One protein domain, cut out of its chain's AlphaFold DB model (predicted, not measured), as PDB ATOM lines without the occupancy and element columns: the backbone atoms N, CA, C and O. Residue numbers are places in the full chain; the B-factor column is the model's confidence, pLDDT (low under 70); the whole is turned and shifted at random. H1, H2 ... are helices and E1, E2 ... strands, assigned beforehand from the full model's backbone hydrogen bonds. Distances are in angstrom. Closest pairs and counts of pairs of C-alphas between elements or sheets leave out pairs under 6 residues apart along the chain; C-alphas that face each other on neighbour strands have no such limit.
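What this domain is: This is residues 116 to 242 of the 242 residues of an uncharacterized protein of Gammaproteobacteria bacterium (UniProt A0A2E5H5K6). Three long helices, H2, H3 and H4, run lengthwise with their centres in a triangle; H4 packs on both others, while H2 and H3 stay apart, with the small strand pair E1 and E4 bridging between them through E1. The small hairpin E2 and E3 packs on the first part of H2, and the short helix H1 lies beside E2 at one end of the long axis. The printed part has 127 residues, with four named helices and four named strands in the order H1 H2 E1 E2 E3 E4 H3 H4. The strands form two antiparallel sheets of two, E1 - E4 and E2 - E3, and the class is mostly helix. The whole is compact, with a radius of gyration of the C-alphas of 14.7 A, and elongated, spanning 46 by 27 by 21 A.

Where its parts are: H1 is residues 117 to 123, 10.1 A long, and begins at C-alpha 117 (35.125, -31.754, 20.705). H2 is residues 130 to 149, 28.5 A long, from C-alpha 130 at (39.632, -37.957, 10.022). E1 is residues 158 to 160, 6.2 A. E2 is residues 172 to 175, 9.8 A, and E3 is residues 180 to 183, 10.2 A. E4 is residues 190 to 192, 6.2 A. H3 is residues 194 to 213, 28.5 A. H4 is residues 226 to 241, 21.1 A, and ends at C-alpha 241 (25.751, -50.193, 7.920).

How they stand to each other: H2 and H4 touch, the C-alphas of Val 140 and Ile 241 being closest at 6.4 A; they run the same way at a shallow tilt of 21 degrees. H3 and H4 form a helical hairpin and touch, the closest C-alphas being those of Phe 202 and Ile 234, 6.8 A apart. They run opposite ways at a shallow tilt of 33 degrees, only just short of steep. H2 and H3 are apart. The closest C-alphas of E1 and H2 are those of Trp 159 and Ala 146, 6.7 A apart; those of E1 and H3 are Tyr 158 and Arg 194, 6.9 A apart. E1 and E4 are antiparallel at 138 degrees, with N 158 and O 192 within hydrogen-bond range at 2.8 A. The hairpin E2 and E3 is antiparallel at 161 degrees, with N 173 and O 182 within hydrogen-bond range at 2.9 A. The closest C-alphas of H2 and E3 are those of Ser 134 and Asn 180, 5.6 A apart. The closest C-alphas of H1 and E2 are those of Leu 117 and Val 173, 5.6 A apart. H1 and H3 are close but not clearly touching, with Thr 118 and Trp 212 closest at 7.7 A between C-alphas. Every O i to N i+4 pair is within hydrogen-bond range in H1, H3 and H4; in H2, 15 of 16 are.

The domain as a whole: The two C-alphas farthest apart are those of Lys 123 and Asn 152, 45.9 A. The printed part has no cut, and it ends at residue 242, the chain's last. The links E1 to E2 and H3 to H4 are long, with 11 and 12 residues. The mean pLDDT of the printed part is 82.1; residues 163 to 170, in the link E1 to E2, are under 70.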
ATOM      1  N   ILE A 116      36.345 -32.766  25.110       86.56
ATOM      2  CA  ILE A 116      35.088 -32.403  24.453       86.56
ATOM      3  C   ILE A 116      35.407 -31.697  23.131       86.56
ATOM      4  O   ILE A 116      36.225 -30.776  23.071       86.56
ATOM      5  N   LEU A 117      34.759 -32.139  22.058       84.00
ATOM      6  CA  LEU A 117      35.125 -31.754  20.705       84.00
ATOM      7  C   LEU A 117      34.951 -30.250  20.428       84.00
ATOM      8  O   LEU A 117      35.827 -29.622  19.833       84.00
ATOM      9  N   THR A 118      33.864 -29.637  20.898       81.00
ATOM     10  CA  THR A 118      33.662 -28.178  20.780       81.00
ATOM     11  C   THR A 118      34.708 -27.361  21.529       81.00
ATOM     12  O   THR A 118      35.056 -26.266  21.080       81.00
ATOM     13  N   GLU A 119      35.239 -27.872  22.641       83.69
ATOM     14  CA  GLU A 119      36.332 -27.203  23.341       83.69
ATOM     15  C   GLU A 119      37.612 -27.219  22.507       83.69
ATOM     16  O   GLU A 119      38.308 -26.206  22.453       83.69
ATOM     17  N   ILE A 120      37.885 -28.327  21.808       85.12
ATOM     18  CA  ILE A 120      39.019 -28.422  20.882       85.12
ATOM     19  C   ILE A 120      38.863 -27.402  19.749       85.12
ATOM     20  O   ILE A 120      39.816 -26.676  19.464       85.12
ATOM     21  N   PHE A 121      37.676 -27.298  19.137       83.19
ATOM     22  CA  PHE A 121      37.408 -26.297  18.092       83.19
ATOM     23  C   PHE A 121      37.637 -24.870  18.595       83.19
ATOM     24  O   PHE A 121      38.272 -24.076  17.912       83.19
ATOM     25  N   SER A 122      37.168 -24.566  19.807       79.19
ATOM     26  CA  SER A 122      37.210 -23.207  20.357       79.19
ATOM     27  C   SER A 122      38.606 -22.774  20.817       79.19
ATOM     28  O   SER A 122      38.908 -21.583  20.802       79.19
ATOM     29  N   LYS A 123      39.446 -23.714  21.277       79.75
ATOM     30  CA  LYS A 123      40.740 -23.409  21.916       79.75
ATOM     31  C   LYS A 123      41.943 -23.641  21.009       79.75
ATOM     32  O   LYS A 123      42.907 -22.886  21.077       79.75
ATOM     33  N   GLU A 124      41.922 -24.707  20.214       72.44
ATOM     34  CA  GLU A 124      43.123 -25.204  19.531       72.44
ATOM     35  C   GLU A 124      42.936 -25.378  18.022       72.44
ATOM     36  O   GLU A 124      43.901 -25.226  17.280       72.44
ATOM     37  N   ASN A 125      41.718 -25.709  17.576       71.19
ATOM     38  CA  ASN A 125      41.361 -26.031  16.191       71.19
ATOM     39  C   ASN A 125      42.394 -26.921  15.460       71.19
ATOM     40  O   ASN A 125      42.796 -26.655  14.330       71.19
ATOM     41  N   LYS A 126      42.844 -27.992  16.125       75.00
ATOM     42  CA  LYS A 126      43.846 -28.946  15.600       75.00
ATOM     43  C   LYS A 126      43.248 -30.190  14.932       75.00
ATOM     44  O   LYS A 126      43.966 -31.146  14.659       75.00
ATOM     45  N   VAL A 127      41.936 -30.218  14.735       75.06
ATOM     46  CA  VAL A 127      41.213 -31.366  14.170       75.06
ATOM     47  C   VAL A 127      41.264 -31.366  12.640       75.06
ATOM     48  O   VAL A 127      41.304 -30.306  12.018       75.06
ATOM     49  N   ASP A 128      41.234 -32.550  12.027       77.81
ATOM     50  CA  ASP A 128      41.198 -32.731  10.573       77.81
ATOM     51  C   ASP A 128      39.987 -33.582  10.135       77.81
ATOM     52  O   ASP A 128      39.166 -34.020  10.947       77.81
ATOM     53  N   ASN A 129      39.875 -33.846   8.829       77.75
ATOM     54  CA  ASN A 129      38.769 -34.615   8.251       77.75
ATOM     55  C   ASN A 129      38.658 -36.062   8.770       77.75
ATOM     56  O   ASN A 129      37.613 -36.689   8.574       77.75
ATOM     57  N   LYS A 130      39.679 -36.602   9.453       83.62
ATOM     58  CA  LYS A 130      39.632 -37.957  10.022       83.62
ATOM     59  C   LYS A 130      38.625 -38.076  11.155       83.62
ATOM     60  O   LYS A 130      38.193 -39.188  11.458       83.62
ATOM     61  N   ILE A 131      38.195 -36.960  11.745       85.25
ATOM     62  CA  ILE A 131      37.132 -36.987  12.745       85.25
ATOM     63  C   ILE A 131      35.822 -37.543  12.177       85.25
ATOM     64  O   ILE A 131      35.130 -38.302  12.853       85.25
ATOM     65  N   ILE A 132      35.515 -37.250  10.909       86.19
ATOM     66  CA  ILE A 132      34.336 -37.798  10.230       86.19
ATOM     67  C   ILE A 132      34.453 -39.320  10.126       86.19
ATOM     68  O   ILE A 132      33.510 -40.036  10.454       86.19
ATOM     69  N   ASP A 133      35.626 -39.823   9.747       87.00
ATOM     70  CA  ASP A 133      35.874 -41.264   9.633       87.00
ATOM     71  C   ASP A 133      35.806 -41.968  10.995       87.00
ATOM     72  O   ASP A 133      35.264 -43.068  11.114       87.00
ATOM     73  N   SER A 134      36.289 -41.305  12.045       87.00
ATOM     74  CA  SER A 134      36.211 -41.771  13.429       87.00
ATOM     75  C   SER A 134      34.755 -41.890  13.916       87.00
ATOM     76  O   SER A 134      34.358 -42.891  14.514       87.00
ATOM     77  N   ILE A 135      33.904 -40.921  13.570       85.88
ATOM     78  CA  ILE A 135      32.465 -40.951  13.872       85.88
ATOM     79  C   ILE A 135      31.753 -42.065  13.106       85.88
ATOM     80  O   ILE A 135      30.957 -42.800  13.689       85.88
ATOM     81  N   LEU A 136      32.041 -42.218  11.812       86.88
ATOM     82  CA  LEU A 136      31.475 -43.295  10.997       86.88
ATOM     83  C   LEU A 136      31.903 -44.676  11.521       86.88
ATOM     84  O   LEU A 136      31.097 -45.607  11.551       86.88
ATOM     85  N   SER A 137      33.130 -44.790  12.033       86.75
ATOM     86  CA  SER A 137      33.635 -46.014  12.665       86.75
ATOM     87  C   SER A 137      32.846 -46.401  13.921       86.75
ATOM     88  O   SER A 137      32.611 -47.591  14.140       86.75
ATOM     89  N   ASN A 138      32.342 -45.436  14.701       85.69
ATOM     90  CA  ASN A 138      31.444 -45.727  15.828       85.69
ATOM     91  C   ASN A 138      30.118 -46.358  15.387       85.69
ATOM     92  O   ASN A 138      29.580 -47.206  16.098       85.69
ATOM     93  N   LEU A 139      29.590 -45.994  14.213       86.19
ATOM     94  CA  LEU A 139      28.378 -46.629  13.676       86.19
ATOM     95  C   LEU A 139      28.635 -48.099  13.338       86.19
ATOM     96  O   LEU A 139      27.813 -48.964  13.643       86.19
ATOM     97  N   VAL A 140      29.804 -48.389  12.759       88.94
ATOM     98  CA  VAL A 140      30.230 -49.763  12.467       88.94
ATOM     99  C   VAL A 140      30.412 -50.557  13.757       88.94
ATOM    100  O   VAL A 140      29.959 -51.699  13.832       88.94
ATOM    101  N   TRP A 141      31.039 -49.964  14.778       90.50
ATOM    102  CA  TRP A 141      31.160 -50.575  16.104       90.50
ATOM    103  C   TRP A 141      29.781 -50.920  16.679       90.50
ATOM    104  O   TRP A 141      29.541 -52.079  17.013       90.50
ATOM    105  N   ALA A 142      28.842 -49.970  16.693       88.62
ATOM    106  CA  ALA A 142      27.503 -50.193  17.234       88.62
ATOM    107  C   ALA A 142      26.755 -51.315  16.493       88.62
ATOM    108  O   ALA A 142      26.114 -52.152  17.130       88.62
ATOM    109  N   LYS A 143      26.876 -51.383  15.158       88.69
ATOM    110  CA  LYS A 143      26.330 -52.484  14.343       88.69
ATOM    111  C   LYS A 143      26.954 -53.831  14.717       88.69
ATOM    112  O   LYS A 143      26.229 -54.804  14.913       88.69
ATOM    113  N   LYS A 144      28.285 -53.899  14.809       91.56
ATOM    114  CA  LYS A 144      29.010 -55.134  15.155       91.56
ATOM    115  C   LYS A 144      28.617 -55.640  16.540       91.56
ATOM    116  O   LYS A 144      28.299 -56.818  16.682       91.56
ATOM    117  N   GLU A 145      28.563 -54.749  17.524       93.81
ATOM    118  CA  GLU A 145      28.162 -55.093  18.888       93.81
ATOM    119  C   GLU A 145      26.697 -55.522  18.963       93.81
ATOM    120  O   GLU A 145      26.387 -56.520  19.609       93.81
ATOM    121  N   ALA A 146      25.799 -54.856  18.233       92.25
ATOM    122  CA  ALA A 146      24.392 -55.243  18.194       92.25
ATOM    123  C   ALA A 146      24.214 -56.655  17.627       92.25
ATOM    124  O   ALA A 146      23.498 -57.459  18.215       92.25
ATOM    125  N   ASN A 147      24.909 -56.982  16.535       90.75
ATOM    126  CA  ASN A 147      24.863 -58.314  15.932       90.75
ATOM    127  C   ASN A 147      25.476 -59.390  16.838       90.75
ATOM    128  O   ASN A 147      25.016 -60.529  16.839       90.75
ATOM    129  N   ARG A 148      26.510 -59.040  17.612       94.25
ATOM    130  CA  ARG A 148      27.138 -59.956  18.571       94.25
ATOM    131  C   ARG A 148      26.223 -60.248  19.762       94.25
ATOM    132  O   ARG A 148      26.163 -61.384  20.217       94.25
ATOM    133  N   ILE A 149      25.549 -59.223  20.281       95.06
ATOM    134  CA  ILE A 149      24.736 -59.307  21.502       95.06
ATOM    135  C   ILE A 149      23.344 -59.877  21.201       95.06
ATOM    136  O   ILE A 149      22.825 -60.698  21.956       95.06
ATOM    137  N   PHE A 150      22.730 -59.460  20.095       92.25
ATOM    138  CA  PHE A 150      21.370 -59.840  19.738       92.25
ATOM    139  C   PHE A 150      21.371 -60.926  18.661       92.25
ATOM    140  O   PHE A 150      21.317 -60.644  17.471       92.25
ATOM    141  N   LEU A 151      21.354 -62.192  19.082       81.75
ATOM    142  CA  LEU A 151      21.334 -63.340  18.159       81.75
ATOM    143  C   LEU A 151      20.049 -63.434  17.312       81.75
ATOM    144  O   LEU A 151      20.058 -64.025  16.238       81.75
ATOM    145  N   ASN A 152      18.949 -62.833  17.781       80.38
ATOM    146  CA  ASN A 152      17.643 -62.830  17.117       80.38
ATOM    147  C   ASN A 152      17.171 -61.392  16.850       80.38
ATOM    148  O   ASN A 152      16.178 -60.932  17.422       80.38
ATOM    149  N   THR A 153      17.899 -60.652  16.010       76.62
ATOM    150  CA  THR A 153      17.494 -59.292  15.622       76.62
ATOM    151  C   THR A 153      16.192 -59.308  14.816       76.62
ATOM    152  O   THR A 153      15.996 -60.207  13.990       76.62
ATOM    153  N   PRO A 154      15.313 -58.302  14.967       84.94
ATOM    154  CA  PRO A 154      14.151 -58.168  14.099       84.94
ATOM    155  C   PRO A 154      14.571 -58.119  12.619       84.94
ATOM    156  O   PRO A 154      15.477 -57.376  12.243       84.94
ATOM    157  N   LYS A 155      13.913 -58.915  11.766       84.81
ATOM    158  CA  LYS A 155      14.234 -58.981  10.331       84.81
ATOM    159  C   LYS A 155      14.065 -57.610   9.669       84.81
ATOM    160  O   LYS A 155      13.082 -56.917   9.931       84.81
ATOM    161  N   HIS A 156      14.995 -57.256   8.781       86.94
ATOM    162  CA  HIS A 156      14.996 -55.990   8.027       86.94
ATOM    163  C   HIS A 156      14.954 -54.733   8.912       86.94
ATOM    164  O   HIS A 156      14.425 -53.689   8.513       86.94
ATOM    165  N   LYS A 157      15.492 -54.837  10.131       89.88
ATOM    166  CA  LYS A 157      15.651 -53.716  11.049       89.88
ATOM    167  C   LYS A 157      17.113 -53.533  11.423       89.88
ATOM    168  O   LYS A 157      17.867 -54.493  11.527       89.88
ATOM    169  N   TYR A 158      17.465 -52.287  11.691       88.06
ATOM    170  CA  TYR A 158      18.809 -51.858  12.034       88.06
ATOM    171  C   TYR A 158      18.802 -51.213  13.411       88.06
ATOM    172  O   TYR A 158      17.905 -50.424  13.737       88.06
ATOM    173  N   TRP A 159      19.795 -51.571  14.220       88.81
ATOM    174  CA  TRP A 159      19.944 -51.044  15.566       88.81
ATOM    175  C   TRP A 159      20.454 -49.608  15.514       88.81
ATOM    176  O   TRP A 159      21.576 -49.337  15.088       88.81
ATOM    177  N   ASN A 160      19.618 -48.674  15.946       85.94
ATOM    178  CA  ASN A 160      19.967 -47.271  16.087       85.94
ATOM    179  C   ASN A 160      20.365 -47.016  17.539       85.94
ATOM    180  O   ASN A 160      19.554 -46.518  18.325       85.94
ATOM    181  N   PHE A 161      21.584 -47.440  17.879       84.31
ATOM    182  CA  PHE A 161      22.150 -47.245  19.209       84.31
ATOM    183  C   PHE A 161      22.224 -45.758  19.544       84.31
ATOM    184  O   PHE A 161      22.757 -44.984  18.746       84.31
ATOM    185  N   SER A 162      21.711 -45.392  20.720       71.56
ATOM    186  CA  SER A 162      21.491 -44.009  21.132       71.56
ATOM    187  C   SER A 162      20.637 -43.265  20.096       71.56
ATOM    188  O   SER A 162      21.149 -42.683  19.140       71.56
ATOM    189  N   GLN A 163      19.297 -43.280  20.256       59.62
ATOM    190  CA  GLN A 163      18.309 -42.628  19.360       59.62
ATOM    191  C   GLN A 163      18.620 -41.158  19.068       59.62
ATOM    192  O   GLN A 163      18.020 -40.554  18.173       59.62
ATOM    193  N   GLN A 164      19.548 -40.565  19.797       54.34
ATOM    194  CA  GLN A 164      20.250 -39.394  19.357       54.34
ATOM    195  C   GLN A 164      21.720 -39.785  19.186       54.34
ATOM    196  O   GLN A 164      22.521 -39.728  20.109       54.34
ATOM    197  N   LEU A 165      22.123 -40.066  17.944       51.06
ATOM    198  CA  LEU A 165      23.441 -39.611  17.509       51.06
ATOM    199  C   LEU A 165      23.361 -38.078  17.531       51.06
ATOM    200  O   LEU A 165      23.301 -37.465  16.468       51.06
ATOM    201  N   ASP A 166      23.183 -37.460  18.704       53.72
ATOM    202  CA  ASP A 166      23.392 -36.040  18.900       53.72
ATOM    203  C   ASP A 166      24.901 -35.866  18.930       53.72
ATOM    204  O   ASP A 166      25.537 -35.837  19.973       53.72
ATOM    205  N   ILE A 167      25.474 -35.826  17.733       55.50
ATOM    206  CA  ILE A 167      26.864 -35.500  17.463       55.50
ATOM    207  C   ILE A 167      27.046 -33.975  17.623       55.50
ATOM    208  O   ILE A 167      27.844 -33.350  16.933       55.50
ATOM    209  N   GLY A 168      26.288 -33.316  18.506       60.72
ATOM    210  CA  GLY A 168      26.640 -31.993  18.985       60.72
ATOM    211  C   GLY A 168      28.047 -32.081  19.563       60.72
ATOM    212  O   GLY A 168      28.370 -33.030  20.269       60.72
ATOM    213  N   GLY A 169      28.928 -31.128  19.254       58.12
ATOM    214  CA  GLY A 169      30.338 -31.268  19.647       58.12
ATOM    215  C   GLY A 169      30.551 -31.303  21.171       58.12
ATOM    216  O   GLY A 169      31.631 -31.649  21.622       58.12
ATOM    217  N   ASN A 170      29.513 -30.996  21.958       67.50
ATOM    218  CA  ASN A 170      29.495 -31.110  23.418       67.50
ATOM    219  C   ASN A 170      29.243 -32.549  23.917       67.50
ATOM    220  O   ASN A 170      29.489 -32.845  25.079       67.50
ATOM    221  N   ASN A 171      28.748 -33.426  23.042       77.19
ATOM    222  CA  ASN A 171      28.376 -34.816  23.317       77.19
ATOM    223  C   ASN A 171      29.399 -35.816  22.764       77.19
ATOM    224  O   ASN A 171      29.234 -37.031  22.894       77.19
ATOM    225  N   LEU A 172      30.448 -35.301  22.123       82.75
ATOM    226  CA  LEU A 172      31.569 -36.084  21.651       82.75
ATOM    227  C   LEU A 172      32.824 -35.740  22.431       82.75
ATOM    228  O   LEU A 172      33.208 -34.574  22.527       82.75
ATOM    229  N   VAL A 173      33.510 -36.780  22.880       87.38
ATOM    230  CA  VAL A 173      34.909 -36.692  23.282       87.38
ATOM    231  C   VAL A 173      35.768 -37.172  22.121       87.38
ATOM    232  O   VAL A 173      35.507 -38.234  21.554       87.38
ATOM    233  N   TYR A 174      36.767 -36.377  21.748       87.81
ATOM    234  CA  TYR A 174      37.732 -36.718  20.713       87.81
ATOM    235  C   TYR A 174      39.131 -36.845  21.315       87.81
ATOM    236  O   TYR A 174      39.647 -35.926  21.960       87.81
ATOM    237  N   ASP A 175      39.735 -38.007  21.094       89.06
ATOM    238  CA  ASP A 175      41.124 -38.296  21.408       89.06
ATOM    239  C   ASP A 175      41.970 -38.080  20.150       89.06
ATOM    240  O   ASP A 175      42.003 -38.918  19.245       89.06
ATOM    241  N   ILE A 176      42.652 -36.933  20.103       86.31
ATOM    242  CA  ILE A 176      43.495 -36.518  18.973       86.31
ATOM    243  C   ILE A 176      44.651 -37.505  18.752       86.31
ATOM    244  O   ILE A 176      45.038 -37.743  17.610       86.31
ATOM    245  N   GLN A 177      45.205 -38.093  19.820       87.06
ATOM    246  CA  GLN A 177      46.374 -38.973  19.716       87.06
ATOM    247  C   GLN A 177      46.010 -40.296  19.042       87.06
ATOM    248  O   GLN A 177      46.741 -40.773  18.177       87.06
ATOM    249  N   ASN A 178      44.857 -40.857  19.410       87.75
ATOM    250  CA  ASN A 178      44.387 -42.141  18.890       87.75
ATOM    251  C   ASN A 178      43.395 -42.002  17.724       87.75
ATOM    252  O   ASN A 178      42.931 -43.009  17.189       87.75
ATOM    253  N   ASN A 179      43.057 -40.770  17.329       87.19
ATOM    254  CA  ASN A 179      42.043 -40.453  16.324       87.19
ATOM    255  C   ASN A 179      40.707 -41.186  16.573       87.19
ATOM    256  O   ASN A 179      40.060 -41.711  15.660       87.19
ATOM    257  N   ASN A 180      40.295 -41.232  17.837       88.06
ATOM    258  CA  ASN A 180      39.075 -41.904  18.253       88.06
ATOM    259  C   ASN A 180      38.049 -40.893  18.760       88.06
ATOM    260  O   ASN A 180      38.379 -39.954  19.481       88.06
ATOM    261  N   THR A 181      36.796 -41.111  18.395       86.88
ATOM    262  CA  THR A 181      35.662 -40.305  18.824       86.88
ATOM    263  C   THR A 181      34.789 -41.155  19.717       86.88
ATOM    264  O   THR A 181      34.626 -42.349  19.496       86.88
ATOM    265  N   THR A 182      34.180 -40.564  20.728       86.44
ATOM    266  CA  THR A 182      33.307 -41.280  21.651       86.44
ATOM    267  C   THR A 182      32.063 -40.470  21.903       86.44
ATOM    268  O   THR A 182      32.148 -39.333  22.363       86.44
ATOM    269  N   ASN A 183      30.912 -41.060  21.590       82.75
ATOM    270  CA  ASN A 183      29.637 -40.484  21.975       82.75
ATOM    271  C   ASN A 183      29.405 -40.759  23.461       82.75
ATOM    272  O   ASN A 183      29.295 -41.917  23.858       82.75
ATOM    273  N   ILE A 184      29.352 -39.693  24.252       79.81
ATOM    274  CA  ILE A 184      29.078 -39.749  25.692       79.81
ATOM    275  C   ILE A 184      27.589 -39.529  25.999       79.81
ATOM    276  O   ILE A 184      27.108 -39.851  27.088       79.81
ATOM    277  N   ASP A 185      26.826 -39.034  25.022       79.81
ATOM    278  CA  ASP A 185      25.390 -38.807  25.139       79.81
ATOM    279  C   ASP A 185      24.608 -40.057  24.707       79.81
ATOM    280  O   ASP A 185      24.159 -40.204  23.565       79.81
ATOM    281  N   ILE A 186      24.484 -41.010  25.636       84.62
ATOM    282  CA  ILE A 186      23.692 -42.225  25.427       84.62
ATOM    283  C   ILE A 186      22.215 -41.922  25.699       84.62
ATOM    284  O   ILE A 186      21.832 -41.487  26.783       84.62
ATOM    285  N   GLU A 187      21.380 -42.138  24.696       81.19
ATOM    286  CA  GLU A 187      19.921 -42.050  24.731       81.19
ATOM    287  C   GLU A 187      19.312 -43.455  24.578       81.19
ATOM    288  O   GLU A 187      20.013 -44.376  24.146       81.19
ATOM    289  N   PRO A 188      18.017 -43.656  24.895       83.81
ATOM    290  CA  PRO A 188      17.326 -44.895  24.548       83.81
ATOM    291  C   PRO A 188      17.523 -45.220  23.067       83.81
ATOM    292  O   PRO A 188      17.589 -44.308  22.250       83.81
ATOM    293  N   SER A 189      17.608 -46.489  22.693       86.88
ATOM    294  CA  SER A 189      17.858 -46.935  21.316       86.88
ATOM    295  C   SER A 189      16.571 -47.446  20.667       86.88
ATOM    296  O   SER A 189      15.549 -47.558  21.333       86.88
ATOM    297  N   ASN A 190      16.571 -47.702  19.353       85.88
ATOM    298  CA  ASN A 190      15.408 -48.249  18.636       85.88
ATOM    299  C   ASN A 190      15.821 -49.119  17.443       85.88
ATOM    300  O   ASN A 190      16.861 -48.898  16.824       85.88
ATOM    301  N   TRP A 191      14.936 -50.031  17.043       88.50
ATOM    302  CA  TRP A 191      15.034 -50.776  15.785       88.50
ATOM    303  C   TRP A 191      14.330 -50.029  14.646       88.50
ATOM    304  O   TRP A 191      13.113 -49.835  14.678       88.50
ATOM    305  N   LEU A 192      15.072 -49.644  13.610       89.06
ATOM    306  CA  LEU A 192      14.558 -48.861  12.478       89.06
ATOM    307  C   LEU A 192      14.536 -49.672  11.184       89.06
ATOM    308  O   LEU A 192      15.376 -50.542  10.991       89.06
ATOM    309  N   THR A 193      13.591 -49.394  10.279       91.19
ATOM    310  CA  THR A 193      13.723 -49.864   8.884       91.19
ATOM    311  C   THR A 193      14.905 -49.174   8.199       91.19
ATOM    312  O   THR A 193      15.394 -48.155   8.693       91.19
ATOM    313  N   ARG A 194      15.333 -49.685   7.037       89.81
ATOM    314  CA  ARG A 194      16.378 -49.060   6.207       89.81
ATOM    315  C   ARG A 194      16.107 -47.567   5.968       89.81
ATOM    316  O   ARG A 194      16.931 -46.728   6.321       89.81
ATOM    317  N   ASP A 195      14.920 -47.237   5.459       89.38
ATOM    318  CA  ASP A 195      14.547 -45.858   5.113       89.38
ATOM    319  C   ASP A 195      14.489 -44.948   6.342       89.38
ATOM    320  O   ASP A 195      14.947 -43.805   6.306       89.38
ATOM    321  N   GLN A 196      13.970 -45.465   7.462       89.75
ATOM    322  CA  GLN A 196      13.979 -44.741   8.731       89.75
ATOM    323  C   GLN A 196      15.413 -44.474   9.187       89.75
ATOM    324  O   GLN A 196      15.719 -43.359   9.602       89.75
ATOM    325  N   TYR A 197      16.301 -45.464   9.099       87.81
ATOM    326  CA  TYR A 197      17.692 -45.310   9.505       87.81
ATOM    327  C   TYR A 197      18.409 -44.253   8.654       87.81
ATOM    328  O   TYR A 197      18.990 -43.325   9.218       87.81
ATOM    329  N   LEU A 198      18.298 -44.325   7.321       85.44
ATOM    330  CA  LEU A 198      18.879 -43.339   6.397       85.44
ATOM    331  C   LEU A 198      18.350 -41.928   6.649       85.44
ATOM    332  O   LEU A 198      19.132 -40.991   6.802       85.44
ATOM    333  N   ALA A 199      17.027 -41.772   6.749       85.06
ATOM    334  CA  ALA A 199      16.406 -40.471   6.981       85.06
ATOM    335  C   ALA A 199      16.858 -39.852   8.312       85.06
ATOM    336  O   ALA A 199      17.140 -38.652   8.389       85.06
ATOM    337  N   TYR A 200      16.956 -40.667   9.367       83.06
ATOM    338  CA  TYR A 200      17.443 -40.208  10.664       83.06
ATOM    339  C   TYR A 200      18.929 -39.856  10.610       83.06
ATOM    340  O   TYR A 200      19.304 -38.795  11.108       83.06
ATOM    341  N   ALA A 201      19.766 -40.693   9.997       81.50
ATOM    342  CA  ALA A 201      21.195 -40.437   9.901       81.50
ATOM    343  C   ALA A 201      21.493 -39.159   9.103       81.50
ATOM    344  O   ALA A 201      22.230 -38.304   9.595       81.50
ATOM    345  N   PHE A 202      20.836 -38.962   7.955       81.81
ATOM    346  CA  PHE A 202      20.948 -37.735   7.161       81.81
ATOM    347  C   PHE A 202      20.556 -36.497   7.962       81.81
ATOM    348  O   PHE A 202      21.340 -35.560   8.095       81.81
ATOM    349  N   LYS A 203      19.364 -36.504   8.573       80.56
ATOM    350  CA  LYS A 203      18.885 -35.367   9.368       80.56
ATOM    351  C   LYS A 203      19.845 -35.015  10.507       80.56
ATOM    352  O   LYS A 203      20.040 -33.835  10.796       80.56
ATOM    353  N   ARG A 204      20.415 -36.026  11.170       78.19
ATOM    354  CA  ARG A 204      21.354 -35.836  12.282       78.19
ATOM    355  C   ARG A 204      22.681 -35.272  11.792       78.19
ATOM    356  O   ARG A 204      23.075 -34.216  12.269       78.19
ATOM    357  N   LEU A 205      23.329 -35.919  10.824       81.38
ATOM    358  CA  LEU A 205      24.620 -35.477  10.289       81.38
ATOM    359  C   LEU A 205      24.549 -34.036   9.775       81.38
ATOM    360  O   LEU A 205      25.389 -33.221  10.143       81.38
ATOM    361  N   THR A 206      23.499 -33.687   9.029       80.81
ATOM    362  CA  THR A 206      23.293 -32.315   8.544       80.81
ATOM    363  C   THR A 206      23.164 -31.319   9.691       80.81
ATOM    364  O   THR A 206      23.822 -30.282   9.673       80.81
ATOM    365  N   LYS A 207      22.360 -31.629  10.719       80.19
ATOM    366  CA  LYS A 207      22.210 -30.760  11.898       80.19
ATOM    367  C   LYS A 207      23.546 -30.566  12.626       80.19
ATOM    368  O   LYS A 207      23.849 -29.451  13.038       80.19
ATOM    369  N   HIS A 208      24.334 -31.625  12.784       79.88
ATOM    370  CA  HIS A 208      25.577 -31.581  13.559       79.88
ATOM    371  C   HIS A 208      26.692 -30.854  12.849       79.88
ATOM    372  O   HIS A 208      27.279 -29.948  13.429       79.88
ATOM    373  N   LEU A 209      26.924 -31.183  11.580       81.00
ATOM    374  CA  LEU A 209      27.930 -30.493  10.783       81.00
ATOM    375  C   LEU A 209      27.583 -29.008  10.622       81.00
ATOM    376  O   LEU A 209      28.474 -28.163  10.677       81.00
ATOM    377  N   TRP A 210      26.290 -28.678  10.503       79.94
ATOM    378  CA  TRP A 210      25.835 -27.292  10.558       79.94
ATOM    379  C   TRP A 210      26.159 -26.642  11.903       79.94
ATOM    380  O   TRP A 210      26.758 -25.577  11.930       79.94
ATOM    381  N   ASN A 211      25.812 -27.271  13.028       79.69
ATOM    382  CA  ASN A 211      26.113 -26.715  14.349       79.69
ATOM    383  C   ASN A 211      27.618 -26.494  14.555       79.69
ATOM    384  O   ASN A 211      28.003 -25.491  15.146       79.69
ATOM    385  N   TRP A 212      28.464 -27.401  14.066       80.94
ATOM    386  CA  TRP A 212      29.918 -27.280  14.169       80.94
ATOM    387  C   TRP A 212      30.467 -26.128  13.348       80.94
ATOM    388  O   TRP A 212      31.291 -25.382  13.866       80.94
ATOM    389  N   SER A 213      29.956 -25.914  12.132       78.75
ATOM    390  CA  SER A 213      30.362 -24.766  11.313       78.75
ATOM    391  C   SER A 213      30.012 -23.416  11.953       78.75
ATOM    392  O   SER A 213      30.573 -22.397  11.562       78.75
ATOM    393  N   GLN A 214      29.112 -23.396  12.947       79.19
ATOM    394  CA  GLN A 214      28.792 -22.202  13.734       79.19
ATOM    395  C   GLN A 214      29.672 -22.024  14.984       79.19
ATOM    396  O   GLN A 214      29.597 -20.975  15.622       79.19
ATOM    397  N   VAL A 215      30.471 -23.024  15.383       78.88
ATOM    398  CA  VAL A 215      31.343 -22.918  16.563       78.88
ATOM    399  C   VAL A 215      32.532 -22.012  16.226       78.88
ATOM    400  O   VAL A 215      33.288 -22.336  15.305       78.88
ATOM    401  N   PRO A 216      32.748 -20.906  16.965       74.81
ATOM    402  CA  PRO A 216      33.915 -20.055  16.760       74.81
ATOM    403  C   PRO A 216      35.206 -20.874  16.876       74.81
ATOM    404  O   PRO A 216      35.424 -21.542  17.882       74.81
ATOM    405  N   GLY A 217      36.043 -20.841  15.838       75.25
ATOM    406  CA  GLY A 217      37.291 -21.605  15.774       75.25
ATOM    407  C   GLY A 217      37.196 -22.940  15.035       75.25
ATOM    408  O   GLY A 217      38.231 -23.503  14.722       75.25
ATOM    409  N   CYS A 218      36.011 -23.436  14.666       77.94
ATOM    410  CA  CYS A 218      35.886 -24.622  13.814       77.94
ATOM    411  C   CYS A 218      36.244 -24.302  12.345       77.94
ATOM    412  O   CYS A 218      35.359 -24.026  11.535       77.94
ATOM    413  N   ASN A 219      37.530 -24.372  11.969       70.94
ATOM    414  CA  ASN A 219      37.958 -24.041  10.594       70.94
ATOM    415  C   ASN A 219      38.069 -25.254   9.652       70.94
ATOM    416  O   ASN A 219      38.351 -25.068   8.472       70.94
ATOM    417  N   PHE A 220      37.873 -26.485  10.139       70.88
ATOM    418  CA  PHE A 220      38.023 -27.699   9.316       70.88
ATOM    419  C   PHE A 220      36.772 -28.057   8.486       70.88
ATOM    420  O   PHE A 220      36.856 -28.901   7.603       70.88
ATOM    421  N   LEU A 221      35.620 -27.423   8.745       71.00
ATOM    422  CA  LEU A 221      34.374 -27.627   7.991       71.00
ATOM    423  C   LEU A 221      33.947 -26.334   7.316       71.00
ATOM    424  O   LEU A 221      33.052 -25.631   7.798       71.00
ATOM    425  N   SER A 222      34.564 -26.017   6.178       70.31
ATOM    426  CA  SER A 222      34.034 -24.930   5.364       70.31
ATOM    427  C   SER A 222      32.607 -25.281   4.921       70.31
ATOM    428  O   SER A 222      32.305 -26.420   4.557       70.31
ATOM    429  N   VAL A 223      31.702 -24.296   4.928       70.06
ATOM    430  CA  VAL A 223      30.303 -24.499   4.497       70.06
ATOM    431  C   VAL A 223      30.232 -25.077   3.075       70.06
ATOM    432  O   VAL A 223      29.320 -25.837   2.759       70.06
ATOM    433  N   LEU A 224      31.230 -24.773   2.238       71.25
ATOM    434  CA  LEU A 224      31.357 -25.262   0.864       71.25
ATOM    435  C   LEU A 224      31.686 -26.764   0.767       71.25
ATOM    436  O   LEU A 224      31.376 -27.389  -0.245       71.25
ATOM    437  N   GLU A 225      32.291 -27.357   1.796       79.81
ATOM    438  CA  GLU A 225      32.656 -28.781   1.828       79.81
ATOM    439  C   GLU A 225      31.578 -29.667   2.461       79.81
ATOM    440  O   GLU A 225      31.574 -30.880   2.236       79.81
ATOM    441  N   LEU A 226      30.625 -29.072   3.189       82.12
ATOM    442  CA  LEU A 226      29.532 -29.787   3.853       82.12
ATOM    443  C   LEU A 226      28.775 -30.760   2.933       82.12
ATOM    444  O   LEU A 226      28.568 -31.896   3.365       82.12
ATOM    445  N   PRO A 227      28.396 -30.405   1.683       86.12
ATOM    446  CA  PRO A 227      27.696 -31.342   0.806       86.12
ATOM    447  C   PRO A 227      28.520 -32.600   0.510       86.12
ATOM    448  O   PRO A 227      28.017 -33.708   0.650       86.12
ATOM    449  N   LYS A 228      29.817 -32.446   0.207       87.31
ATOM    450  CA  LYS A 228      30.707 -33.580  -0.096       87.31
ATOM    451  C   LYS A 228      30.891 -34.501   1.111       87.31
ATOM    452  O   LYS A 228      30.966 -35.718   0.960       87.31
ATOM    453  N   ILE A 229      30.972 -33.924   2.311       85.94
ATOM    454  CA  ILE A 229      31.093 -34.683   3.561       85.94
ATOM    455  C   ILE A 229      29.794 -35.434   3.857       85.94
ATOM    456  O   ILE A 229      29.840 -36.608   4.220       85.94
ATOM    457  N   LEU A 230      28.640 -34.791   3.664       86.81
ATOM    458  CA  LEU A 230      27.339 -35.439   3.815       86.81
ATOM    459  C   LEU A 230      27.179 -36.607   2.840       86.81
ATOM    460  O   LEU A 230      26.820 -37.698   3.282       86.81
ATOM    461  N   ASP A 231      27.516 -36.417   1.564       87.62
ATOM    462  CA  ASP A 231      27.467 -37.479   0.556       87.62
ATOM    463  C   ASP A 231      28.359 -38.663   0.953       87.62
ATOM    464  O   ASP A 231      27.896 -39.806   0.971       87.62
ATOM    465  N   LYS A 232      29.604 -38.396   1.382       89.19
ATOM    466  CA  LYS A 232      30.523 -39.426   1.900       89.19
ATOM    467  C   LYS A 232      29.890 -40.214   3.051       89.19
ATOM    468  O   LYS A 232      29.924 -41.443   3.040       89.19
ATOM    469  N   CYS A 233      29.312 -39.525   4.034       87.38
ATOM    470  CA  CYS A 233      28.699 -40.169   5.194       87.38
ATOM    471  C   CYS A 233      27.491 -41.032   4.813       87.38
ATOM    472  O   CYS A 233      27.355 -42.143   5.322       87.38
ATOM    473  N   ILE A 234      26.620 -40.551   3.922       87.88
ATOM    474  CA  ILE A 234      25.433 -41.303   3.495       87.88
ATOM    475  C   ILE A 234      25.814 -42.524   2.670       87.88
ATOM    476  O   ILE A 234      25.309 -43.610   2.949       87.88
ATOM    477  N   MET A 235      26.743 -42.380   1.721       88.62
ATOM    478  CA  MET A 235      27.264 -43.516   0.959       88.62
ATOM    479  C   MET A 235      27.894 -44.567   1.878       88.62
ATOM    480  O   MET A 235      27.686 -45.762   1.683       88.62
ATOM    481  N   PHE A 236      28.636 -44.133   2.901       89.62
ATOM    482  CA  PHE A 236      29.213 -45.039   3.891       89.62
ATOM    483  C   PHE A 236      28.133 -45.788   4.675       89.62
ATOM    484  O   PHE A 236      28.218 -47.003   4.822       89.62
ATOM    485  N   ILE A 237      27.108 -45.088   5.168       86.44
ATOM    486  CA  ILE A 237      26.017 -45.718   5.923       86.44
ATOM    487  C   ILE A 237      25.285 -46.742   5.056       86.44
ATOM    488  O   ILE A 237      25.045 -47.857   5.514       86.44
ATOM    489  N   ASP A 238      24.966 -46.394   3.811       86.19
ATOM    490  CA  ASP A 238      24.254 -47.304   2.914       86.19
ATOM    491  C   ASP A 238      25.062 -48.568   2.595       86.19
ATOM    492  O   ASP A 238      24.495 -49.652   2.512       86.19
ATOM    493  N   LYS A 239      26.386 -48.441   2.470       89.56
ATOM    494  CA  LYS A 239      27.268 -49.553   2.107       89.56
ATOM    495  C   LYS A 239      27.701 -50.418   3.295       89.56
ATOM    496  O   LYS A 239      27.765 -51.637   3.178       89.56
ATOM    497  N   GLU A 240      28.081 -49.794   4.406       86.38
ATOM    498  CA  GLU A 240      28.764 -50.473   5.517       86.38
ATOM    499  C   GLU A 240      27.809 -50.788   6.681       86.38
ATOM    500  O   GLU A 240      28.043 -51.719   7.463       86.38
ATOM    501  N   ILE A 241      26.707 -50.040   6.813       81.06
ATOM    502  CA  ILE A 241      25.751 -50.193   7.920       81.06
ATOM    503  C   ILE A 241      24.478 -50.917   7.490       81.06
ATOM    504  O   ILE A 241      24.035 -51.807   8.226       81.06
ATOM    505  N   LEU A 242      23.913 -50.584   6.334       81.44
ATOM    506  CA  LEU A 242      22.665 -51.184   5.853       81.44
ATOM    507  C   LEU A 242      22.881 -52.520   5.132       81.44
ATOM    508  O   LEU A 242      21.879 -53.267   5.027       81.44
TER     509      LEU A 242